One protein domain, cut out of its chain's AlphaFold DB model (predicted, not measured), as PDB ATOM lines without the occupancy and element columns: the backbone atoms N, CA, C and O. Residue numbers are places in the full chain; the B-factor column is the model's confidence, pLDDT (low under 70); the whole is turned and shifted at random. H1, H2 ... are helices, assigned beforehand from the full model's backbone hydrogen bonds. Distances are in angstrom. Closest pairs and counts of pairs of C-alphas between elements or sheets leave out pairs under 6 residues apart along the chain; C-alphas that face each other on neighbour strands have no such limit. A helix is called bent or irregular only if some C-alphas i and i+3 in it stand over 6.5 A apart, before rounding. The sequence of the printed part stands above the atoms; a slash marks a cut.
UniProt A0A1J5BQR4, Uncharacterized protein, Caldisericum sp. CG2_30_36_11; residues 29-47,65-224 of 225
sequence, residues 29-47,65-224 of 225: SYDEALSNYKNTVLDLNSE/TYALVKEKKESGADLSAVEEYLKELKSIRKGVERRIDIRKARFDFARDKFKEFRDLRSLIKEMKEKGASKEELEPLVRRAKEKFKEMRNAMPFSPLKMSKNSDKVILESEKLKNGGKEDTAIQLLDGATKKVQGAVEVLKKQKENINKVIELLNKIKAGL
ATOM      1  N   SER A  29      11.584  70.376 -17.177       91.81
ATOM      2  CA  SER A  29      12.944  70.727 -17.600       91.81
ATOM      3  C   SER A  29      13.948  69.613 -17.295       91.81
ATOM      4  O   SER A  29      13.697  68.732 -16.463       91.81
ATOM      5  N   TYR A  30      15.120  69.665 -17.935       92.56
ATOM      6  CA  TYR A  30      16.209  68.728 -17.659       92.56
ATOM      7  C   TYR A  30      16.700  68.786 -16.210       92.56
ATOM      8  O   TYR A  30      16.923  67.741 -15.599       92.56
ATOM      9  N   ASP A  31      16.874  69.987 -15.653       93.69
ATOM     10  CA  ASP A  31      17.438  70.145 -14.310       93.69
ATOM     11  C   ASP A  31      16.477  69.604 -13.240       93.69
ATOM     12  O   ASP A  31      16.906  68.940 -12.291       93.69
ATOM     13  N   GLU A  32      15.167  69.778 -13.445       92.88
ATOM     14  CA  GLU A  32      14.127  69.155 -12.623       92.88
ATOM     15  C   GLU A  32      14.170  67.621 -12.731       92.88
ATOM     16  O   GLU A  32      14.228  66.929 -11.710       92.88
ATOM     17  N   ALA A  33      14.223  67.076 -13.954       91.38
ATOM     18  CA  ALA A  33      14.290  65.633 -14.188       91.38
ATOM     19  C   ALA A  33      15.537  65.001 -13.542       91.38
ATOM     20  O   ALA A  33      15.466  63.929 -12.930       91.38
ATOM     21  N   LEU A  34      16.683  65.680 -13.640       93.31
ATOM     22  CA  LEU A  34      17.950  65.235 -13.068       93.31
ATOM     23  C   LEU A  34      17.918  65.274 -11.537       93.31
ATOM     24  O   LEU A  34      18.364  64.320 -10.893       93.31
ATOM     25  N   SER A  35      17.383  66.349 -10.956       93.06
ATOM     26  CA  SER A  35      17.213  66.484  -9.507       93.06
ATOM     27  C   SER A  35      16.291  65.390  -8.955       93.06
ATOM     28  O   SER A  35      16.668  64.662  -8.033       93.06
ATOM     29  N   ASN A  36      15.134  65.182  -9.589       92.00
ATOM     30  CA  ASN A  36      14.183  64.128  -9.230       92.00
ATOM     31  C   ASN A  36      14.820  62.734  -9.292       92.00
ATOM     32  O   ASN A  36      14.667  61.934  -8.360       92.00
ATOM     33  N   TYR A  37      15.579  62.446 -10.353       92.44
ATOM     34  CA  TYR A  37      16.294  61.180 -10.485       92.44
ATOM     35  C   TYR A  37      17.318  60.981  -9.362       92.44
ATOM     36  O   TYR A  37      17.287  59.950  -8.684       92.44
ATOM     37  N   LYS A  38      18.183  61.976  -9.111       92.81
ATOM     38  CA  LYS A  38      19.207  61.925  -8.054       92.81
ATOM     39  C   LYS A  38      18.587  61.711  -6.673       92.81
ATOM     40  O   LYS A  38      19.006  60.802  -5.959       92.81
ATOM     41  N   ASN A  39      17.545  62.468  -6.330       93.50
ATOM     42  CA  ASN A  39      16.842  62.334  -5.050       93.50
ATOM     43  C   ASN A  39      16.222  60.941  -4.879       93.50
ATOM     44  O   ASN A  39      16.321  60.332  -3.816       93.50
ATOM     45  N   THR A  40      15.648  60.387  -5.947       91.56
ATOM     46  CA  THR A  40      15.072  59.035  -5.908       91.56
ATOM     47  C   THR A  40      16.158  57.962  -5.757       91.56
ATOM     48  O   THR A  40      15.962  56.972  -5.051       91.56
ATOM     49  N   VAL A  41      17.327  58.138  -6.386       91.44
ATOM     50  CA  VAL A  41      18.482  57.243  -6.196       91.44
ATOM     51  C   VAL A  41      19.012  57.317  -4.759       91.44
ATOM     52  O   VAL A  41      19.368  56.283  -4.194       91.44
ATOM     53  N   LEU A  42      19.021  58.501  -4.138       91.50
ATOM     54  CA  LEU A  42      19.372  58.651  -2.721       91.50
ATOM     55  C   LEU A  42      18.394  57.894  -1.808       91.50
ATOM     56  O   LEU A  42      18.846  57.164  -0.926       91.50
ATOM     57  N   ASP A  43      17.080  57.985  -2.051       91.19
ATOM     58  CA  ASP A  43      16.074  57.204  -1.306       91.19
ATOM     59  C   ASP A  43      16.278  55.690  -1.504       91.19
ATOM     60  O   ASP A  43      16.290  54.918  -0.545       91.19
ATOM     61  N   LEU A  44      16.558  55.256  -2.741       91.12
ATOM     62  CA  LEU A  44      16.913  53.865  -3.041       91.12
ATOM     63  C   LEU A  44      18.123  53.391  -2.222       91.12
ATOM     64  O   LEU A  44      18.077  52.311  -1.630       91.12
ATOM     65  N   ASN A  45      19.198  54.177  -2.184       87.38
ATOM     66  CA  ASN A  45      20.403  53.836  -1.431       87.38
ATOM     67  C   ASN A  45      20.133  53.798   0.081       87.38
ATOM     68  O   ASN A  45      20.584  52.874   0.758       87.38
ATOM     69  N   SER A  46      19.340  54.740   0.599       92.44
ATOM     70  CA  SER A  46      18.925  54.753   2.005       92.44
ATOM     71  C   SER A  46      18.132  53.497   2.379       92.44
ATOM     72  O   SER A  46      18.440  52.833   3.369       92.44
ATOM     73  N   GLU A  47      17.128  53.122   1.581       89.12
ATOM     74  CA  GLU A  47      16.330  51.922   1.847       89.12
ATOM     75  C   GLU A  47      17.142  50.627   1.673       89.12
ATOM     76  O   GLU A  47      16.905  49.662   2.404       89.12
ATOM     77  N   THR A  65      18.284  32.968  19.052       84.75
ATOM     78  CA  THR A  65      17.029  32.236  19.240       84.75
ATOM     79  C   THR A  65      17.230  30.745  18.980       84.75
ATOM     80  O   THR A  65      16.700  29.920  19.716       84.75
ATOM     81  N   TYR A  66      18.033  30.368  17.979       84.69
ATOM     82  CA  TYR A  66      18.363  28.965  17.733       84.69
ATOM     83  C   TYR A  66      19.110  28.311  18.895       84.69
ATOM     84  O   TYR A  66      18.747  27.205  19.301       84.69
ATOM     85  N   ALA A  67      20.143  28.976  19.418       87.56
ATOM     86  CA  ALA A  67      20.906  28.475  20.555       87.56
ATOM     87  C   ALA A  67      20.004  28.283  21.784       87.56
ATOM     88  O   ALA A  67      20.025  27.210  22.381       87.56
ATOM     89  N   LEU A  68      19.135  29.255  22.075       88.50
ATOM     90  CA  LEU A  68      18.200  29.187  23.200       88.50
ATOM     91  C   LEU A  68      17.180  28.049  23.053       88.50
ATOM     92  O   LEU A  68      16.980  27.260  23.973       88.50
ATOM     93  N   VAL A  69      16.562  27.921  21.873       86.94
ATOM     94  CA  VAL A  69      15.622  26.825  21.578       86.94
ATOM     95  C   VAL A  69      16.322  25.469  21.732       86.94
ATOM     96  O   VAL A  69      15.705  24.504  22.184       86.94
ATOM     97  N   LYS A  70      17.610  25.380  21.371       87.19
ATOM     98  CA  LYS A  70      18.426  24.166  21.514       87.19
ATOM     99  C   LYS A  70      18.658  23.800  22.964       87.19
ATOM    100  O   LYS A  70      18.333  22.680  23.341       87.19
ATOM    101  N   GLU A  71      19.150  24.748  23.743       90.06
ATOM    102  CA  GLU A  71      19.425  24.574  25.163       90.06
ATOM    103  C   GLU A  71      18.169  24.140  25.928       90.06
ATOM    104  O   GLU A  71      18.171  23.094  26.575       90.06
ATOM    105  N   LYS A  72      17.059  24.878  25.774       87.69
ATOM    106  CA  LYS A  72      15.784  24.579  26.452       87.69
ATOM    107  C   LYS A  72      15.244  23.201  26.072       87.69
ATOM    108  O   LYS A  72      14.670  22.496  26.892       87.69
ATOM    109  N   LYS A  73      15.456  22.771  24.830       84.75
ATOM    110  CA  LYS A  73      15.069  21.423  24.420       84.75
ATOM    111  C   LYS A  73      15.973  20.340  25.005       84.75
ATOM    112  O   LYS A  73      15.477  19.271  25.348       84.75
ATOM    113  N   GLU A  74      17.280  20.576  25.053       89.75
ATOM    114  CA  GLU A  74      18.248  19.633  25.625       89.75
ATOM    115  C   GLU A  74      18.033  19.457  27.134       89.75
ATOM    116  O   GLU A  74      18.217  18.353  27.637       89.75
ATOM    117  N   SER A  75      17.533  20.486  27.826       89.56
ATOM    118  CA  SER A  75      17.098  20.401  29.226       89.56
ATOM    119  C   SER A  75      15.695  19.808  29.428       89.56
ATOM    120  O   SER A  75      15.253  19.666  30.565       89.56
ATOM    121  N   GLY A  76      14.991  19.438  28.351       85.81
ATOM    122  CA  GLY A  76      13.649  18.856  28.418       85.81
ATOM    123  C   GLY A  76      12.532  19.857  28.738       85.81
ATOM    124  O   GLY A  76      11.445  19.430  29.121       85.81
ATOM    125  N   ALA A  77      12.776  21.162  28.587       86.31
ATOM    126  CA  ALA A  77      11.765  22.187  28.823       86.31
ATOM    127  C   ALA A  77      10.602  22.089  27.822       86.31
ATOM    128  O   ALA A  77      10.780  21.720  26.655       86.31
ATOM    129  N   ASP A  78       9.407  22.468  28.280       86.06
ATOM    130  CA  ASP A  78       8.235  22.581  27.420       86.06
ATOM    131  C   ASP A  78       8.386  23.770  26.456       86.06
ATOM    132  O   ASP A  78       8.726  24.884  26.850       86.06
ATOM    133  N   LEU A  79       8.136  23.517  25.171       87.62
ATOM    134  CA  LEU A  79       8.207  24.510  24.096       87.62
ATOM    135  C   LEU A  79       6.815  24.884  23.564       87.62
ATOM    136  O   LEU A  79       6.727  25.582  22.551       87.62
ATOM    137  N   SER A  80       5.738  24.417  24.205       87.81
ATOM    138  CA  SER A  80       4.350  24.675  23.804       87.81
ATOM    139  C   SER A  80       4.069  26.172  23.616       87.81
ATOM    140  O   SER A  80       3.502  26.569  22.598       87.81
ATOM    141  N   ALA A  81       4.591  27.013  24.517       88.81
ATOM    142  CA  ALA A  81       4.440  28.470  24.496       88.81
ATOM    143  C   ALA A  81       5.013  29.157  23.240       88.81
ATOM    144  O   ALA A  81       4.609  30.271  22.905       88.81
ATOM    145  N   VAL A  82       5.948  28.515  22.529       90.06
ATOM    146  CA  VAL A  82       6.584  29.073  21.321       90.06
ATOM    147  C   VAL A  82       6.361  28.230  20.068       90.06
ATOM    148  O   VAL A  82       6.873  28.561  18.994       90.06
ATOM    149  N   GLU A  83       5.597  27.140  20.170       88.44
ATOM    150  CA  GLU A  83       5.425  26.179  19.082       88.44
ATOM    151  C   GLU A  83       4.772  26.820  17.848       88.44
ATOM    152  O   GLU A  83       5.178  26.556  16.712       88.44
ATOM    153  N   GLU A  84       3.788  27.695  18.061       90.12
ATOM    154  CA  GLU A  84       3.098  28.419  16.992       90.12
ATOM    155  C   GLU A  84       4.049  29.359  16.236       90.12
ATOM    156  O   GLU A  84       4.142  29.291  15.008       90.12
ATOM    157  N   TYR A  85       4.862  30.140  16.952       88.19
ATOM    158  CA  TYR A  85       5.848  31.038  16.342       88.19
ATOM    159  C   TYR A  85       6.928  30.272  15.561       88.19
ATOM    160  O   TYR A  85       7.344  30.685  14.474       88.19
ATOM    161  N   LEU A  86       7.351  29.104  16.059       84.00
ATOM    162  CA  LEU A  86       8.276  28.216  15.346       84.00
ATOM    163  C   LEU A  86       7.655  27.635  14.063       84.00
ATOM    164  O   LEU A  86       8.347  27.490  13.045       84.00
ATOM    165  N   LYS A  87       6.356  27.300  14.080       87.56
ATOM    166  CA  LYS A  87       5.615  26.863  12.884       87.56
ATOM    167  C   LYS A  87       5.535  27.983  11.848       87.56
ATOM    168  O   LYS A  87       5.773  27.721  10.665       87.56
ATOM    169  N   GLU A  88       5.272  29.213  12.281       86.25
ATOM    170  CA  GLU A  88       5.198  30.379  11.399       86.25
ATOM    171  C   GLU A  88       6.547  30.682  10.731       86.25
ATOM    172  O   GLU A  88       6.621  30.734   9.498       86.25
ATOM    173  N   LEU A  89       7.646  30.744  11.495       82.69
ATOM    174  CA  LEU A  89       8.996  30.928  10.936       82.69
ATOM    175  C   LEU A  89       9.355  29.848   9.907       82.69
ATOM    176  O   LEU A  89       9.938  30.135   8.856       82.69
ATOM    177  N   LYS A  90       8.967  28.595  10.164       83.81
ATOM    178  CA  LYS A  90       9.174  27.490   9.220       83.81
ATOM    179  C   LYS A  90       8.377  27.676   7.925       83.81
ATOM    180  O   LYS A  90       8.870  27.300   6.857       83.81
ATOM    181  N   SER A  91       7.165  28.222   7.999       82.62
ATOM    182  CA  SER A  91       6.354  28.555   6.822       82.62
ATOM    183  C   SER A  91       7.016  29.656   5.991       82.62
ATOM    184  O   SER A  91       7.212  29.487   4.783       82.62
ATOM    185  N   ILE A  92       7.469  30.730   6.650       80.38
ATOM    186  CA  ILE A  92       8.197  31.838   6.016       80.38
ATOM    187  C   ILE A  92       9.428  31.308   5.277       80.38
ATOM    188  O   ILE A  92       9.593  31.587   4.087       80.38
ATOM    189  N   ARG A  93      10.242  30.467   5.927       76.50
ATOM    190  CA  ARG A  93      11.430  29.860   5.308       76.50
ATOM    191  C   ARG A  93      11.104  29.101   4.026       76.50
ATOM    192  O   ARG A  93      11.748  29.341   3.011       76.50
ATOM    193  N   LYS A  94      10.102  28.215   4.045       78.75
ATOM    194  CA  LYS A  94       9.687  27.473   2.838       78.75
ATOM    195  C   LYS A  94       9.287  28.423   1.707       78.75
ATOM    196  O   LYS A  94       9.596  28.174   0.542       78.75
ATOM    197  N   GLY A  95       8.611  29.519   2.053       77.56
ATOM    198  CA  GLY A  95       8.283  30.587   1.114       77.56
ATOM    199  C   GLY A  95       9.529  31.234   0.503       77.56
ATOM    200  O   GLY A  95       9.556  31.474  -0.705       77.56
ATOM    201  N   VAL A  96      10.566  31.484   1.305       74.81
ATOM    202  CA  VAL A  96      11.846  32.031   0.831       74.81
ATOM    203  C   VAL A  96      12.596  31.028  -0.050       74.81
ATOM    204  O   VAL A  96      13.023  31.400  -1.140       74.81
ATOM    205  N   GLU A  97      12.705  29.761   0.356       77.50
ATOM    206  CA  GLU A  97      13.364  28.699  -0.424       77.50
ATOM    207  C   GLU A  97      12.743  28.570  -1.817       77.50
ATOM    208  O   GLU A  97      13.439  28.698  -2.823       77.50
ATOM    209  N   ARG A  98      11.409  28.490  -1.891       76.38
ATOM    210  CA  ARG A  98      10.689  28.457  -3.170       76.38
ATOM    211  C   ARG A  98      11.001  29.674  -4.049       76.38
ATOM    212  O   ARG A  98      11.072  29.562  -5.271       76.38
ATOM    213  N   ARG A  99      11.169  30.862  -3.459       75.12
ATOM    214  CA  ARG A  99      11.523  32.080  -4.213       75.12
ATOM    215  C   ARG A  99      12.969  32.064  -4.694       75.12
ATOM    216  O   ARG A  99      13.227  32.566  -5.790       75.12
ATOM    217  N   ILE A 100      13.892  31.507  -3.912       76.00
ATOM    218  CA  ILE A 100      15.279  31.283  -4.332       76.00
ATOM    219  C   ILE A 100      15.297  30.345  -5.541       76.00
ATOM    220  O   ILE A 100      15.923  30.686  -6.544       76.00
ATOM    221  N   ASP A 101      14.534  29.253  -5.502       78.00
ATOM    222  CA  ASP A 101      14.432  28.304  -6.615       78.00
ATOM    223  C   ASP A 101      13.866  28.962  -7.876       78.00
ATOM    224  O   ASP A 101      14.444  28.848  -8.957       78.00
ATOM    225  N   ILE A 102      12.789  29.748  -7.744       82.44
ATOM    226  CA  ILE A 102      12.225  30.521  -8.863       82.44
ATOM    227  C   ILE A 102      13.258  31.506  -9.423       82.44
ATOM    228  O   ILE A 102      13.381  31.654 -10.639       82.44
ATOM    229  N   ARG A 103      14.002  32.207  -8.557       79.88
ATOM    230  CA  ARG A 103      15.041  33.151  -8.990       79.88
ATOM    231  C   ARG A 103      16.172  32.428  -9.721       79.88
ATOM    232  O   ARG A 103      16.639  32.951 -10.730       79.88
ATOM    233  N   LYS A 104      16.588  31.258  -9.237       82.06
ATOM    234  CA  LYS A 104      17.609  30.424  -9.874       82.06
ATOM    235  C   LYS A 104      17.143  29.951 -11.249       82.06
ATOM    236  O   LYS A 104      17.826  30.224 -12.225       82.06
ATOM    237  N   ALA A 105      15.938  29.394 -11.350       85.62
ATOM    238  CA  ALA A 105      15.358  28.962 -12.622       85.62
ATOM    239  C   ALA A 105      15.244  30.113 -13.638       85.62
ATOM    240  O   ALA A 105      15.575  29.959 -14.811       85.62
ATOM    241  N   ARG A 106      14.830  31.304 -13.184       85.69
ATOM    242  CA  ARG A 106      14.801  32.518 -14.016       85.69
ATOM    243  C   ARG A 106      16.188  32.938 -14.495       85.69
ATOM    244  O   ARG A 106      16.330  33.370 -15.634       85.69
ATOM    245  N   PHE A 107      17.190  32.840 -13.625       85.69
ATOM    246  CA  PHE A 107      18.569  33.147 -13.977       85.69
ATOM    247  C   PHE A 107      19.131  32.141 -14.986       85.69
ATOM    248  O   PHE A 107      19.725  32.564 -15.973       85.69
ATOM    249  N   ASP A 108      18.896  30.845 -14.782       88.25
ATOM    250  CA  ASP A 108      19.318  29.791 -15.708       88.25
ATOM    251  C   ASP A 108      18.672  29.988 -17.086       88.25
ATOM    252  O   ASP A 108      19.379  30.061 -18.088       88.25
ATOM    253  N   PHE A 109      17.359  30.240 -17.134       89.62
ATOM    254  CA  PHE A 109      16.672  30.593 -18.377       89.62
ATOM    255  C   PHE A 109      17.280  31.840 -19.039       89.62
ATOM    256  O   PHE A 109      17.544  31.845 -20.241       89.62
ATOM    257  N   ALA A 110      17.532  32.909 -18.274       88.19
ATOM    258  CA  ALA A 110      18.131  34.126 -18.817       88.19
ATOM    259  C   ALA A 110      19.539  33.870 -19.375       88.19
ATOM    260  O   ALA A 110      19.876  34.376 -20.445       88.19
ATOM    261  N   ARG A 111      20.353  33.064 -18.686       91.62
ATOM    262  CA  ARG A 111      21.689  32.664 -19.139       91.62
ATOM    263  C   ARG A 111      21.617  31.912 -20.466       91.62
ATOM    264  O   ARG A 111      22.399  32.213 -21.368       91.62
ATOM    265  N   ASP A 112      20.671  30.994 -20.609       95.06
ATOM    266  CA  ASP A 112      20.507  30.215 -21.836       95.06
ATOM    267  C   ASP A 112      20.079  31.121 -23.005       95.06
ATOM    268  O   ASP A 112      20.685  31.083 -24.078       95.06
ATOM    269  N   LYS A 113      19.147  32.059 -22.774       94.44
ATOM    270  CA  LYS A 113      18.776  33.080 -23.776       94.44
ATOM    271  C   LYS A 113      19.905  34.042 -24.115       94.44
ATOM    272  O   LYS A 113      20.020  34.467 -25.264       94.44
ATOM    273  N   PHE A 114      20.764  34.370 -23.154       92.75
ATOM    274  CA  PHE A 114      21.961  35.165 -23.419       92.75
ATOM    275  C   PHE A 114      22.951  34.417 -24.318       92.75
ATOM    276  O   PHE A 114      23.547  35.034 -25.202       92.75
ATOM    277  N   LYS A 115      23.100  33.100 -24.133       95.75
ATOM    278  CA  LYS A 115      23.922  32.258 -25.007       95.75
ATOM    279  C   LYS A 115      23.364  32.243 -26.433       95.75
ATOM    280  O   LYS A 115      24.097  32.602 -27.346       95.75
ATOM    281  N   GLU A 116      22.063  31.980 -26.602       95.94
ATOM    282  CA  GLU A 116      21.381  32.050 -27.911       95.94
ATOM    283  C   GLU A 116      21.576  33.425 -28.585       95.94
ATOM    284  O   GLU A 116      21.908  33.511 -29.766       95.94
ATOM    285  N   PHE A 117      21.414  34.519 -27.831       96.19
ATOM    286  CA  PHE A 117      21.656  35.878 -28.324       96.19
ATOM    287  C   PHE A 117      23.105  36.088 -28.780       96.19
ATOM    288  O   PHE A 117      23.342  36.683 -29.833       96.19
ATOM    289  N   ARG A 118      24.076  35.636 -27.984       96.38
ATOM    290  CA  ARG A 118      25.501  35.792 -28.284       96.38
ATOM    291  C   ARG A 118      25.880  35.014 -29.539       96.38
ATOM    292  O   ARG A 118      26.579  35.566 -30.380       96.38
ATOM    293  N   ASP A 119      25.389  33.789 -29.679       96.75
ATOM    294  CA  ASP A 119      25.682  32.935 -30.827       96.75
ATOM    295  C   ASP A 119      25.071  33.537 -32.114       96.75
ATOM    296  O   ASP A 119      25.761  33.658 -33.127       96.75
ATOM    297  N   LEU A 120      23.838  34.068 -32.052       96.06
ATOM    298  CA  LEU A 120      23.241  34.842 -33.154       96.06
ATOM    299  C   LEU A 120      24.049  36.102 -33.493       96.06
ATOM    300  O   LEU A 120      24.205  36.443 -34.662       96.06
ATOM    301  N   ARG A 121      24.568  36.810 -32.485       95.94
ATOM    302  CA  ARG A 121      25.386  38.012 -32.695       95.94
ATOM    303  C   ARG A 121      26.707  37.684 -33.395       95.94
ATOM    304  O   ARG A 121      27.128  38.467 -34.244       95.94
ATOM    305  N   SER A 122      27.335  36.560 -33.054       95.69
ATOM    306  CA  SER A 122      28.531  36.066 -33.744       95.69
ATOM    307  C   SER A 122      28.220  35.717 -35.198       95.69
ATOM    308  O   SER A 122      28.896  36.221 -36.088       95.69
ATOM    309  N   LEU A 123      27.128  34.986 -35.454       95.44
ATOM    310  CA  LEU A 123      26.703  34.640 -36.814       95.44
ATOM    311  C   LEU A 123      26.415  35.879 -37.676       95.44
ATOM    312  O   LEU A 123      26.861  35.958 -38.815       95.44
ATOM    313  N   ILE A 124      25.709  36.877 -37.130       95.12
ATOM    314  CA  ILE A 124      25.461  38.155 -37.820       95.12
ATOM    315  C   ILE A 124      26.784  38.832 -38.193       95.12
ATOM    316  O   ILE A 124      26.897  39.400 -39.278       95.12
ATOM    317  N   LYS A 125      27.779  38.794 -37.297       95.75
ATOM    318  CA  LYS A 125      29.097  39.381 -37.548       95.75
ATOM    319  C   LYS A 125      29.814  38.647 -38.686       95.75
ATOM    320  O   LYS A 125      30.262  39.308 -39.616       95.75
ATOM    321  N   GLU A 126      29.837  37.317 -38.655       96.06
ATOM    322  CA  GLU A 126      30.445  36.486 -39.703       96.06
ATOM    323  C   GLU A 126      29.769  36.678 -41.066       96.06
ATOM    324  O   GLU A 126      30.443  36.829 -42.080       96.06
ATOM    325  N   MET A 127      28.434  36.707 -41.113       94.50
ATOM    326  CA  MET A 127      27.700  36.940 -42.361       94.50
ATOM    327  C   MET A 127      27.958  38.342 -42.914       94.50
ATOM    328  O   MET A 127      28.151  38.503 -44.115       94.50
ATOM    329  N   LYS A 128      28.031  39.351 -42.040       93.81
ATOM    330  CA  LYS A 128      28.381  40.714 -42.444       93.81
ATOM    331  C   LYS A 128      29.797  40.792 -43.024       93.81
ATOM    332  O   LYS A 128      30.003  41.494 -44.007       93.81
ATOM    333  N   GLU A 129      30.756  40.072 -42.446       95.25
ATOM    334  CA  GLU A 129      32.130  39.970 -42.966       95.25
ATOM    335  C   GLU A 129      32.188  39.233 -44.315       95.25
ATOM    336  O   GLU A 129      33.006  39.576 -45.163       95.25
ATOM    337  N   LYS A 130      31.273  38.287 -44.555       94.94
ATOM    338  CA  LYS A 130      31.104  37.579 -45.838       94.94
ATOM    339  C   LYS A 130      30.309  38.364 -46.894       94.94
ATOM    340  O   LYS A 130      30.043  37.826 -47.962       94.94
ATOM    341  N   GLY A 131      29.935  39.614 -46.613       93.69
ATOM    342  CA  GLY A 131      29.231  40.478 -47.564       93.69
ATOM    343  C   GLY A 131      27.719  40.251 -47.651       93.69
ATOM    344  O   GLY A 131      27.117  40.676 -48.632       93.69
ATOM    345  N   ALA A 132      27.104  39.609 -46.649       92.12
ATOM    346  CA  ALA A 132      25.658  39.389 -46.625       92.12
ATOM    347  C   ALA A 132      24.866  40.704 -46.705       92.12
ATOM    348  O   ALA A 132      25.228  41.712 -46.079       92.12
ATOM    349  N   SER A 133      23.758  40.674 -47.445       93.75
ATOM    350  CA  SER A 133      22.885  41.828 -47.637       93.75
ATOM    351  C   SER A 133      22.102  42.166 -46.364       93.75
ATOM    352  O   SER A 133      22.012  41.397 -45.401       93.75
ATOM    353  N   LYS A 134      21.498  43.357 -46.341       91.19
ATOM    354  CA  LYS A 134      20.665  43.783 -45.212       91.19
ATOM    355  C   LYS A 134      19.430  42.888 -45.059       91.19
ATOM    356  O   LYS A 134      19.067  42.583 -43.924       91.19
ATOM    357  N   GLU A 135      18.832  42.456 -46.168       93.44
ATOM    358  CA  GLU A 135      17.674  41.555 -46.188       93.44
ATOM    359  C   GLU A 135      18.024  40.174 -45.610       93.44
ATOM    360  O   GLU A 135      17.239  39.605 -44.854       93.44
ATOM    361  N   GLU A 136      19.229  39.661 -45.884       90.56
ATOM    362  CA  GLU A 136      19.707  38.380 -45.337       90.56
ATOM    363  C   GLU A 136      19.964  38.451 -43.823       90.56
ATOM    364  O   GLU A 136      19.712  37.497 -43.080       90.56
ATOM    365  N   LEU A 137      20.443  39.600 -43.335       94.12
ATOM    366  CA  LEU A 137      20.758  39.812 -41.920       94.12
ATOM    367  C   LEU A 137      19.527  40.150 -41.066       94.12
ATOM    368  O   LEU A 137      19.514  39.863 -39.864       94.12
ATOM    369  N   GLU A 138      18.496  40.764 -41.645       94.75
ATOM    370  CA  GLU A 138      17.295  41.215 -40.936       94.75
ATOM    371  C   GLU A 138      16.614  40.135 -40.068       94.75
ATOM    372  O   GLU A 138      16.388  40.397 -38.875       94.75
ATOM    373  N   PRO A 139      16.332  38.910 -40.562       95.44
ATOM    374  CA  PRO A 139      15.716  37.873 -39.737       95.44
ATOM    375  C   PRO A 139      16.600  37.467 -38.549       95.44
ATOM    376  O   PRO A 139      16.083  37.217 -37.455       95.44
ATOM    377  N   LEU A 140      17.926  37.448 -38.712       94.62
ATOM    378  CA  LEU A 140      18.862  37.137 -37.628       94.62
ATOM    379  C   LEU A 140      18.897  38.249 -36.581       94.62
ATOM    380  O   LEU A 140      18.837  37.975 -35.381       94.62
ATOM    381  N   VAL A 141      18.935  39.509 -37.022       94.44
ATOM    382  CA  VAL A 141      18.890  40.679 -36.137       94.44
ATOM    383  C   VAL A 141      17.595  40.689 -35.328       94.44
ATOM    384  O   VAL A 141      17.624  40.952 -34.122       94.44
ATOM    385  N   ARG A 142      16.459  40.375 -35.959       96.38
ATOM    386  CA  ARG A 142      15.169  40.268 -35.271       96.38
ATOM    387  C   ARG A 142      15.189  39.165 -34.212       96.38
ATOM    388  O   ARG A 142      14.874  39.454 -33.056       96.38
ATOM    389  N   ARG A 143      15.640  37.952 -34.555       95.38
ATOM    390  CA  ARG A 143      15.778  36.848 -33.585       95.38
ATOM    391  C   ARG A 143      16.700  37.229 -32.429       95.38
ATOM    392  O   ARG A 143      16.356  37.007 -31.273       95.38
ATOM    393  N   ALA A 144      17.840  37.864 -32.705       94.81
ATOM    394  CA  ALA A 144      18.764  38.309 -31.664       94.81
ATOM    395  C   ALA A 144      18.090  39.305 -30.701       94.81
ATOM    396  O   ALA A 144      18.198  39.166 -29.480       94.81
ATOM    397  N   LYS A 145      17.330  40.276 -31.226       93.81
ATOM    398  CA  LYS A 145      16.548  41.215 -30.405       93.81
ATOM    399  C   LYS A 145      15.495  40.500 -29.553       93.81
ATOM    400  O   LYS A 145      15.326  40.856 -28.387       93.81
ATOM    401  N   GLU A 146      14.813  39.496 -30.102       96.00
ATOM    402  CA  GLU A 146      13.832  38.679 -29.377       96.00
ATOM    403  C   GLU A 146      14.493  37.918 -28.215       96.00
ATOM    404  O   GLU A 146      14.050  38.055 -27.074       96.00
ATOM    405  N   LYS A 147      15.625  37.236 -28.445       94.44
ATOM    406  CA  LYS A 147      16.373  36.532 -27.383       94.44
ATOM    407  C   LYS A 147      16.895  37.463 -26.302       94.44
ATOM    408  O   LYS A 147      16.784  37.166 -25.111       94.44
ATOM    409  N   PHE A 148      17.394  38.634 -26.691       89.75
ATOM    410  CA  PHE A 148      17.798  39.656 -25.732       89.75
ATOM    411  C   PHE A 148      16.614  40.148 -24.882       89.75
ATOM    412  O   PHE A 148      16.755  40.354 -23.674       89.75
ATOM    413  N   LYS A 149      15.428  40.308 -25.486       91.00
ATOM    414  CA  LYS A 149      14.197  40.682 -24.778       91.00
ATOM    415  C   LYS A 149      13.754  39.585 -23.803       91.00
ATOM    416  O   LYS A 149      13.461  39.909 -22.653       91.00
ATOM    417  N   GLU A 150      13.751  38.319 -24.222       90.31
ATOM    418  CA  GLU A 150      13.445  37.161 -23.366       90.31
ATOM    419  C   GLU A 150      14.387  37.096 -22.155       90.31
ATOM    420  O   GLU A 150      13.922  37.059 -21.014       90.31
ATOM    421  N   MET A 151      15.703  37.185 -22.389       90.56
ATOM    422  CA  MET A 151      16.718  37.247 -21.331       90.56
ATOM    423  C   MET A 151      16.419  38.383 -20.347       90.56
ATOM    424  O   MET A 151      16.372  38.173 -19.135       90.56
ATOM    425  N   ARG A 152      16.214  39.604 -20.855       83.69
ATOM    426  CA  ARG A 152      15.991  40.786 -20.015       83.69
ATOM    427  C   ARG A 152      14.729  40.656 -19.160       83.69
ATOM    428  O   ARG A 152      14.737  41.112 -18.022       83.69
ATOM    429  N   ASN A 153      13.674  40.050 -19.698       83.88
ATOM    430  CA  ASN A 153      12.411  39.847 -18.988       83.88
ATOM    431  C   ASN A 153      12.513  38.764 -17.904       83.88
ATOM    432  O   ASN A 153      11.824  38.847 -16.888       83.88
ATOM    433  N   ALA A 154      13.362  37.758 -18.108       82.38
ATOM    434  CA  ALA A 154      13.593  36.709 -17.124       82.38
ATOM    435  C   ALA A 154      14.517  37.155 -15.984       82.38
ATOM    436  O   ALA A 154      14.353  36.701 -14.850       82.38
ATOM    437  N   MET A 155      15.464  38.058 -16.261       76.19
ATOM    438  CA  MET A 155      16.411  38.526 -15.254       76.19
ATOM    439  C   MET A 155      15.690  39.135 -14.044       76.19
ATOM    440  O   MET A 155      14.841  40.017 -14.198       76.19
ATOM    441  N   PRO A 156      16.034  38.703 -12.818       68.06
ATOM    442  CA  PRO A 156      15.412  39.247 -11.630       68.06
ATOM    443  C   PRO A 156      15.746  40.732 -11.506       68.06
ATOM    444  O   PRO A 156      16.892  41.163 -11.658       68.06
ATOM    445  N   PHE A 157      14.722  41.506 -11.169       68.44
ATOM    446  CA  PHE A 157      14.864  42.889 -10.759       68.44
ATOM    447  C   PHE A 157      15.901  43.022  -9.628       68.44
ATOM    448  O   PHE A 157      15.879  42.249  -8.665       68.44
ATOM    449  N   SER A 158      16.812  43.991  -9.751       75.88
ATOM    450  CA  SER A 158      17.910  44.203  -8.802       75.88
ATOM    451  C   SER A 158      18.036  45.687  -8.436       75.88
ATOM    452  O   SER A 158      18.630  46.446  -9.207       75.88
ATOM    453  N   PRO A 159      17.526  46.093  -7.257       79.75
ATOM    454  CA  PRO A 159      17.705  47.446  -6.726       79.75
ATOM    455  C   PRO A 159      19.188  47.839  -6.620       79.75
ATOM    456  O   PRO A 159      19.574  48.934  -7.013       79.75
ATOM    457  N   LEU A 160      20.052  46.902  -6.207       80.12
ATOM    458  CA  LEU A 160      21.500  47.121  -6.119       80.12
ATOM    459  C   LEU A 160      22.131  47.432  -7.482       80.12
ATOM    460  O   LEU A 160      22.986  48.305  -7.587       80.12
ATOM    461  N   LYS A 161      21.724  46.726  -8.543       82.44
ATOM    462  CA  LYS A 161      22.234  46.997  -9.894       82.44
ATOM    463  C   LYS A 161      21.759  48.356 -10.413       82.44
ATOM    464  O   LYS A 161      22.484  48.981 -11.173       82.44
ATOM    465  N   MET A 162      20.561  48.798 -10.027       83.31
ATOM    466  CA  MET A 162      20.063  50.134 -10.374       83.31
ATOM    467  C   MET A 162      20.878  51.225  -9.689       83.31
ATOM    468  O   MET A 162      21.351  52.118 -10.378       83.31
ATOM    469  N   SER A 163      21.108  51.085  -8.382       84.69
ATOM    470  CA  SER A 163      21.985  51.965  -7.602       84.69
ATOM    471  C   SER A 163      23.376  52.074  -8.241       84.69
ATOM    472  O   SER A 163      23.807  53.163  -8.588       84.69
ATOM    473  N   LYS A 164      24.028  50.946  -8.553       89.50
ATOM    474  CA  LYS A 164      25.358  50.940  -9.198       89.50
ATOM    475  C   LYS A 164      25.400  51.540 -10.606       89.50
ATOM    476  O   LYS A 164      26.474  51.876 -11.087       89.50
ATOM    477  N   ASN A 165      24.263  51.606 -11.295       89.19
ATOM    478  CA  ASN A 165      24.179  52.126 -12.656       89.19
ATOM    479  C   ASN A 165      23.673  53.577 -12.700       89.19
ATOM    480  O   ASN A 165      23.482  54.083 -13.807       89.19
ATOM    481  N   SER A 166      23.443  54.238 -11.556       92.00
ATOM    482  CA  SER A 166      22.887  55.597 -11.517       92.00
ATOM    483  C   SER A 166      23.736  56.592 -12.290       92.00
ATOM    484  O   SER A 166      23.222  57.339 -13.120       92.00
ATOM    485  N   ASP A 167      25.049  56.531 -12.093       93.94
ATOM    486  CA  ASP A 167      25.988  57.478 -12.694       93.94
ATOM    487  C   ASP A 167      26.046  57.304 -14.208       93.94
ATOM    488  O   ASP A 167      26.199  58.266 -14.953       93.94
ATOM    489  N   LYS A 168      25.836  56.072 -14.686       94.38
ATOM    490  CA  LYS A 168      25.749  55.794 -16.116       94.38
ATOM    491  C   LYS A 168      24.500  56.417 -16.737       94.38
ATOM    492  O   LYS A 168      24.588  56.927 -17.846       94.38
ATOM    493  N   VAL A 169      23.360  56.385 -16.041       94.19
ATOM    494  CA  VAL A 169      22.126  57.035 -16.517       94.19
ATOM    495  C   VAL A 169      22.315  58.547 -16.594       94.19
ATOM    496  O   VAL A 169      21.949  59.138 -17.605       94.19
ATOM    497  N   ILE A 170      22.942  59.149 -15.577       94.94
ATOM    498  CA  ILE A 170      23.262  60.586 -15.553       94.94
ATOM    499  C   ILE A 170      24.204  60.942 -16.708       94.94
ATOM    500  O   ILE A 170      23.931  61.847 -17.488       94.94
ATOM    501  N   LEU A 171      25.280  60.178 -16.889       96.62
ATOM    502  CA  LEU A 171      26.244  60.419 -17.960       96.62
ATOM    503  C   LEU A 171      25.623  60.248 -19.357       96.62
ATOM    504  O   LEU A 171      25.970  60.972 -20.290       96.62
ATOM    505  N   GLU A 172      24.707  59.295 -19.534       95.75
ATOM    506  CA  GLU A 172      23.957  59.136 -20.784       95.75
ATOM    507  C   GLU A 172      22.970  60.293 -21.014       95.75
ATOM    508  O   GLU A 172      22.875  60.776 -22.145       95.75
ATOM    509  N   SER A 173      22.288  60.788 -19.974       95.31
ATOM    510  CA  SER A 173      21.381  61.937 -20.098       95.31
ATOM    511  C   SER A 173      22.131  63.234 -20.404       95.31
ATOM    512  O   SER A 173      21.700  63.996 -21.265       95.31
ATOM    513  N   GLU A 174      23.285  63.459 -19.776       96.25
ATOM    514  CA  GLU A 174      24.138  64.627 -20.034       96.25
ATOM    515  C   GLU A 174      24.643  64.643 -21.478       96.25
ATOM    516  O   GLU A 174      24.584  65.670 -22.154       96.25
ATOM    517  N   LYS A 175      25.068  63.486 -22.003       96.69
ATOM    518  CA  LYS A 175      25.459  63.356 -23.414       96.69
ATOM    519  C   LYS A 175      24.313  63.680 -24.369       96.69
ATOM    520  O   LYS A 175      24.548  64.303 -25.400       96.69
ATOM    521  N   LEU A 176      23.089  63.259 -24.045       94.62
ATOM    522  CA  LEU A 176      21.907  63.569 -24.851       94.62
ATOM    523  C   LEU A 176      21.586  65.067 -24.824       94.62
ATOM    524  O   LEU A 176      21.381  65.643 -25.892       94.62
ATOM    525  N   LYS A 177      21.618  65.702 -23.644       93.00
ATOM    526  CA  LYS A 177      21.429  67.155 -23.497       93.00
ATOM    527  C   LYS A 177      22.457  67.929 -24.325       93.00
ATOM    528  O   LYS A 177      22.079  68.722 -25.181       93.00
ATOM    529  N   ASN A 178      23.743  67.627 -24.147       95.00
ATOM    530  CA  ASN A 178      24.835  68.300 -24.861       95.00
ATOM    531  C   ASN A 178      24.800  68.054 -26.379       95.00
ATOM    532  O   ASN A 178      25.308  68.860 -27.150       95.00
ATOM    533  N   GLY A 179      24.186  66.952 -26.817       94.88
ATOM    534  CA  GLY A 179      23.933  66.649 -28.226       94.88
ATOM    535  C   GLY A 179      22.665  67.291 -28.802       94.88
ATOM    536  O   GLY A 179      22.225  66.860 -29.867       94.88
ATOM    537  N   GLY A 180      22.041  68.245 -28.100       93.25
ATOM    538  CA  GLY A 180      20.827  68.941 -28.541       93.25
ATOM    539  C   GLY A 180      19.544  68.107 -28.449       93.25
ATOM    540  O   GLY A 180      18.546  68.445 -29.078       93.25
ATOM    541  N   LYS A 181      19.554  66.998 -27.697       94.69
ATOM    542  CA  LYS A 181      18.409  66.084 -27.520       94.69
ATOM    543  C   LYS A 181      17.865  66.146 -26.095       94.69
ATOM    544  O   LYS A 181      17.726  65.115 -25.432       94.69
ATOM    545  N   GLU A 182      17.576  67.354 -25.621       93.31
ATOM    546  CA  GLU A 182      17.151  67.591 -24.238       93.31
ATOM    547  C   GLU A 182      15.862  66.838 -23.876       93.31
ATOM    548  O   GLU A 182      15.854  66.111 -22.885       93.31
ATOM    549  N   ASP A 183      14.836  66.862 -24.730       92.25
ATOM    550  CA  ASP A 183      13.593  66.105 -24.505       92.25
ATOM    551  C   ASP A 183      13.843  64.600 -24.333       92.25
ATOM    552  O   ASP A 183      13.234  63.933 -23.496       92.25
ATOM    553  N   THR A 184      14.783  64.041 -25.105       92.12
ATOM    554  CA  THR A 184      15.162  62.623 -24.982       92.12
ATOM    555  C   THR A 184      15.903  62.362 -23.670       92.12
ATOM    556  O   THR A 184      15.722  61.308 -23.058       92.12
ATOM    557  N   ALA A 185      16.725  63.312 -23.222       93.75
ATOM    558  CA  ALA A 185      17.412  63.238 -21.940       93.75
ATOM    559  C   ALA A 185      16.421  63.284 -20.763       93.75
ATOM    560  O   ALA A 185      16.526  62.462 -19.851       93.75
ATOM    561  N   ILE A 186      15.416  64.166 -20.827       92.50
ATOM    562  CA  ILE A 186      14.315  64.251 -19.853       92.50
ATOM    563  C   ILE A 186      13.545  62.927 -19.807       92.50
ATOM    564  O   ILE A 186      13.391  62.335 -18.739       92.50
ATOM    565  N   GLN A 187      13.139  62.390 -20.962       92.00
ATOM    566  CA  GLN A 187      12.424  61.109 -21.035       92.00
ATOM    567  C   GLN A 187      13.236  59.934 -20.465       92.00
ATOM    568  O   GLN A 187      12.672  59.042 -19.820       92.00
ATOM    569  N   LEU A 188      14.557  59.917 -20.689       91.75
ATOM    570  CA  LEU A 188      15.454  58.918 -20.107       91.75
ATOM    571  C   LEU A 188      15.443  59.001 -18.575       91.75
ATOM    572  O   LEU A 188      15.273  57.968 -17.919       91.75
ATOM    573  N   LEU A 189      15.593  60.208 -18.024       92.44
ATOM    574  CA  LEU A 189      15.606  60.463 -16.583       92.44
ATOM    575  C   LEU A 189      14.259  60.115 -15.941       92.44
ATOM    576  O   LEU A 189      14.234  59.315 -15.010       92.44
ATOM    577  N   ASP A 190      13.134  60.578 -16.485       90.75
ATOM    578  CA  ASP A 190      11.794  60.258 -15.970       90.75
ATOM    579  C   ASP A 190      11.506  58.749 -16.011       90.75
ATOM    580  O   ASP A 190      10.984  58.155 -15.059       90.75
ATOM    581  N   GLY A 191      11.880  58.090 -17.111       88.00
ATOM    582  CA  GLY A 191      11.745  56.643 -17.259       88.00
ATOM    583  C   GLY A 191      12.625  55.861 -16.279       88.00
ATOM    584  O   GLY A 191      12.229  54.787 -15.811       88.00
ATOM    585  N   ALA A 192      13.810  56.378 -15.951       90.25
ATOM    586  CA  ALA A 192      14.690  55.803 -14.942       90.25
ATOM    587  C   ALA A 192      14.147  56.045 -13.525       90.25
ATOM    588  O   ALA A 192      14.066  55.090 -12.751       90.25
ATOM    589  N   THR A 193      13.680  57.257 -13.217       90.88
ATOM    590  CA  THR A 193      13.039  57.631 -11.947       90.88
ATOM    591  C   THR A 193      11.877  56.699 -11.618       90.88
ATOM    592  O   THR A 193      11.870  56.094 -10.547       90.88
ATOM    593  N   LYS A 194      10.965  56.451 -12.571       89.50
ATOM    594  CA  LYS A 194       9.847  55.491 -12.416       89.50
ATOM    595  C   LYS A 194      10.315  54.100 -11.978       89.50
ATOM    596  O   LYS A 194       9.712  53.465 -11.114       89.50
ATOM    597  N   LYS A 195      11.410  53.609 -12.566       87.12
ATOM    598  CA  LYS A 195      11.974  52.291 -12.235       87.12
ATOM    599  C   LYS A 195      12.611  52.272 -10.847       87.12
ATOM    600  O   LYS A 195      12.442  51.288 -10.130       87.12
ATOM    601  N   VAL A 196      13.327  53.336 -10.478       88.56
ATOM    602  CA  VAL A 196      13.961  53.476  -9.158       88.56
ATOM    603  C   VAL A 196      12.896  53.586  -8.062       88.56
ATOM    604  O   VAL A 196      13.005  52.897  -7.054       88.56
ATOM    605  N   GLN A 197      11.810  54.331  -8.279       89.94
ATOM    606  CA  GLN A 197      10.681  54.391  -7.338       89.94
ATOM    607  C   GLN A 197      10.036  53.020  -7.114       89.94
ATOM    608  O   GLN A 197       9.825  52.612  -5.973       89.94
ATOM    609  N   GLY A 198       9.808  52.253  -8.186       86.06
ATOM    610  CA  GLY A 198       9.356  50.865  -8.052       86.06
ATOM    611  C   GLY A 198      10.325  50.009  -7.222       86.06
ATOM    612  O   GLY A 198       9.895  49.141  -6.463       86.06
ATOM    613  N   ALA A 199      11.635  50.281  -7.301       85.12
ATOM    614  CA  ALA A 199      12.649  49.635  -6.467       85.12
ATOM    615  C   ALA A 199      12.534  50.016  -4.989       85.12
ATOM    616  O   ALA A 199      12.642  49.152  -4.122       85.12
ATOM    617  N   VAL A 200      12.293  51.292  -4.705       87.81
ATOM    618  CA  VAL A 200      12.079  51.800  -3.348       87.81
ATOM    619  C   VAL A 200      10.849  51.146  -2.715       87.81
ATOM    620  O   VAL A 200      10.931  50.645  -1.596       87.81
ATOM    621  N   GLU A 201       9.720  51.076  -3.423       88.31
ATOM    622  CA  GLU A 201       8.501  50.427  -2.911       88.31
ATOM    623  C   GLU A 201       8.725  48.934  -2.615       88.31
ATOM    624  O   GLU A 201       8.272  48.409  -1.594       88.31
ATOM    625  N   VAL A 202       9.477  48.254  -3.486       83.44
ATOM    626  CA  VAL A 202       9.932  46.872  -3.284       83.44
ATOM    627  C   VAL A 202      10.721  46.736  -1.976       83.44
ATOM    628  O   VAL A 202      10.457  45.814  -1.203       83.44
ATOM    629  N   LEU A 203      11.667  47.642  -1.712       84.12
ATOM    630  CA  LEU A 203      12.494  47.624  -0.502       84.12
ATOM    631  C   LEU A 203      11.691  47.960   0.760       84.12
ATOM    632  O   LEU A 203      11.873  47.302   1.782       84.12
ATOM    633  N   LYS A 204      10.735  48.892   0.689       87.62
ATOM    634  CA  LYS A 204       9.831  49.209   1.809       87.62
ATOM    635  C   LYS A 204       8.999  47.987   2.220       87.62
ATOM    636  O   LYS A 204       8.970  47.633   3.395       87.62
ATOM    637  N   LYS A 205       8.447  47.248   1.250       85.56
ATOM    638  CA  LYS A 205       7.764  45.965   1.516       85.56
ATOM    639  C   LYS A 205       8.715  44.892   2.052       85.56
ATOM    640  O   LYS A 205       8.317  44.053   2.857       85.56
ATOM    641  N   GLN A 206       9.972  44.863   1.602       80.62
ATOM    642  CA  GLN A 206      10.975  43.952   2.168       80.62
ATOM    643  C   GLN A 206      11.225  44.255   3.642       80.62
ATOM    644  O   GLN A 206      11.189  43.335   4.454       80.62
ATOM    645  N   LYS A 207      11.410  45.530   3.985       86.31
ATOM    646  CA  LYS A 207      11.594  46.006   5.356       86.31
ATOM    647  C   LYS A 207      10.455  45.569   6.280       86.31
ATOM    648  O   LYS A 207      10.722  44.995   7.327       86.31
ATOM    649  N   GLU A 208       9.199  45.745   5.868       86.81
ATOM    650  CA  GLU A 208       8.030  45.289   6.643       86.81
ATOM    651  C   GLU A 208       8.054  43.779   6.910       86.81
ATOM    652  O   GLU A 208       7.805  43.331   8.027       86.81
ATOM    653  N   ASN A 209       8.388  42.975   5.897       83.50
ATOM    654  CA  ASN A 209       8.483  41.526   6.066       83.50
ATOM    655  C   ASN A 209       9.648  41.121   6.977       83.50
ATOM    656  O   ASN A 209       9.511  40.177   7.749       83.50
ATOM    657  N   ILE A 210      10.781  41.825   6.903       84.94
ATOM    658  CA  ILE A 210      11.924  41.587   7.789       84.94
ATOM    659  C   ILE A 210      11.548  41.917   9.239       84.94
ATOM    660  O   ILE A 210      11.823  41.111  10.124       84.94
ATOM    661  N   ASN A 211      10.844  43.026   9.479       88.69
ATOM    662  CA  ASN A 211      10.372  43.397  10.816       88.69
ATOM    663  C   ASN A 211       9.444  42.336  11.421       88.69
ATOM    664  O   ASN A 211       9.631  41.963  12.573       88.69
ATOM    665  N   LYS A 212       8.532  41.751  10.633       89.12
ATOM    666  CA  LYS A 212       7.699  40.623  11.096       89.12
ATOM    667  C   LYS A 212       8.535  39.423  11.544       89.12
ATOM    668  O   LYS A 212       8.226  38.786  12.544       89.12
ATOM    669  N   VAL A 213       9.619  39.115  10.829       87.62
ATOM    670  CA  VAL A 213      10.535  38.034  11.227       87.62
ATOM    671  C   VAL A 213      11.269  38.383  12.525       87.62
ATOM    672  O   VAL A 213      11.397  37.519  13.388       87.62
ATOM    673  N   ILE A 214      11.712  39.635  12.692       90.00
ATOM    674  CA  ILE A 214      12.315  40.120  13.948       90.00
ATOM    675  C   ILE A 214      11.332  39.952  15.112       90.00
ATOM    676  O   ILE A 214      11.700  39.402  16.148       90.00
ATOM    677  N   GLU A 215      10.079  40.371  14.936       92.62
ATOM    678  CA  GLU A 215       9.028  40.230  15.948       92.62
ATOM    679  C   GLU A 215       8.806  38.768  16.345       92.62
ATOM    680  O   GLU A 215       8.752  38.462  17.535       92.62
ATOM    681  N   LEU A 216       8.741  37.847  15.377       91.31
ATOM    682  CA  LEU A 216       8.611  36.413  15.656       91.31
ATOM    683  C   LEU A 216       9.804  35.863  16.442       91.31
ATOM    684  O   LEU A 216       9.616  35.129  17.412       91.31
ATOM    685  N   LEU A 217      11.030  36.233  16.063       88.94
ATOM    686  CA  LEU A 217      12.239  35.810  16.777       88.94
ATOM    687  C   LEU A 217      12.261  36.325  18.219       88.94
ATOM    688  O   LEU A 217      12.625  35.574  19.127       88.94
ATOM    689  N   ASN A 218      11.821  37.565  18.436       93.12
ATOM    690  CA  ASN A 218      11.709  38.155  19.766       93.12
ATOM    691  C   ASN A 218      10.623  37.477  20.607       93.12
ATOM    692  O   ASN A 218      10.869  37.196  21.776       93.12
ATOM    693  N   LYS A 219       9.458  37.150  20.028       92.88
ATOM    694  CA  LYS A 219       8.397  36.398  20.723       92.88
ATOM    695  C   LYS A 219       8.866  35.010  21.151       92.88
ATOM    696  O   LYS A 219       8.579  34.594  22.268       92.88
ATOM    697  N   ILE A 220       9.634  34.319  20.305       89.25
ATOM    698  CA  ILE A 220      10.229  33.024  20.667       89.25
ATOM    699  C   ILE A 220      11.239  33.198  21.798       89.25
ATOM    700  O   ILE A 220      11.218  32.428  22.748       89.25
ATOM    701  N   LYS A 221      12.113  34.207  21.718       89.69
ATOM    702  CA  LYS A 221      13.094  34.472  22.777       89.69
ATOM    703  C   LYS A 221      12.394  34.765  24.107       89.69
ATOM    704  O   LYS A 221      12.734  34.151  25.106       89.69
ATOM    705  N   ALA A 222      11.377  35.626  24.101       91.44
ATOM    706  CA  ALA A 222      10.604  35.980  25.288       91.44
ATOM    707  C   ALA A 222       9.823  34.797  25.880       91.44
ATOM    708  O   ALA A 222       9.779  34.663  27.093       91.44
ATOM    709  N   GLY A 223       9.241  33.931  25.044       87.88
ATOM    710  CA  GLY A 223       8.528  32.738  25.512       87.88
ATOM    711  C   GLY A 223       9.435  31.605  26.004       87.88
ATOM    712  O   GLY A 223       8.925  30.604  26.498       87.88
ATOM    713  N   LEU A 224      10.757  31.733  25.838       85.06
ATOM    714  CA  LEU A 224      11.752  30.758  26.293       85.06
ATOM    715  C   LEU A 224      12.641  31.253  27.431       85.06
ATOM    716  O   LEU A 224      13.315  30.419  28.041       85.06
TER     717      LEU A 224
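This is residues 29 to 47 and 65 to 224 of the 225 residues of an uncharacterized protein of Caldisericum sp. CG2_30_36_11 (UniProt A0A1J5BQR4). Two long helices, H3 and H7, make a narrow, flat V, meeting where H3 begins and H7 ends, with short H2 at the point. H4 folds back along the far part of H3; H1 and H6 lie beside H7 away from the point, an up-and-down bundle of three, each running against the one before; residues 155 to 158 cross the open gap from H4 to short H5, which packs on H7 and H1. The printed part has 179 residues, with seven named helices, H1 to H7 in chain order, and no named strand: all helix. It is extended, with a radius of gyration of the C-alphas of 24.9 A and spans of 80 by 42 by 18 A.

Start at H1, residues 30 to 47, which touches the hub H7, residues 182 to 224, the same way at a shallow tilt of 16 degrees; their closest C-alphas, of Tyr 37 and Thr 193, are 5.0 A apart. H2, residues 65 to 74, touches residues 217 to 224 of H7 alone, closest at the C-alphas of Thr 65 and Lys 221, 5.7 A. H3, residues 80 to 129, touches H7 with residues 81 to 89 alone, opposite ways at a shallow tilt of 28 degrees; the closest C-alphas, of Val 82 and Ile 220, are 5.4 A apart. H4, residues 134 to 154, forms a hairpin with H3, closest at the C-alphas of Ala 110 and Met 151, 4.2 A; H4 and H7 are apart. H5, residues 159 to 164, touches H7 at a steep tilt of 52 degrees, closest at the C-alphas of Pro 159 and Ala 199, 5.5 A. H6, residues 166 to 178, forms a hairpin with H7, closest at the C-alphas of Ser 173 and Ala 185, 4.6 A. Every O i to N i+4 pair is within hydrogen-bond range in H1, H2, H5 and H6, against 44 of 46 in H3, 15 of 17 in H4 and 38 of 39 in H7.

Find C-alpha 30 at (16.209, 68.728, -17.659), where H1 begins. H3 runs 73.9 A from C-alpha 80 at (4.350, 24.675, 23.804); it is irregular, with C-alphas 81 and 84 7.6 A apart, and H4, 29.8 A long, is only just so, with C-alphas 136 and 139 6.9 A apart. H7 runs 62.8 A to C-alpha 224 at (11.752, 30.758, 26.293).

The C-alphas of Gly 76 and Gly 131, the two farthest apart, are 80.5 A apart. Residues 48 to 64 are not printed, and C-alphas 47 and 65 stand 26.3 A apart across this cut. The links that are printed whole are tight. The mean pLDDT of the printed part is 89.2; look for values under 70 at residues 156 to 157.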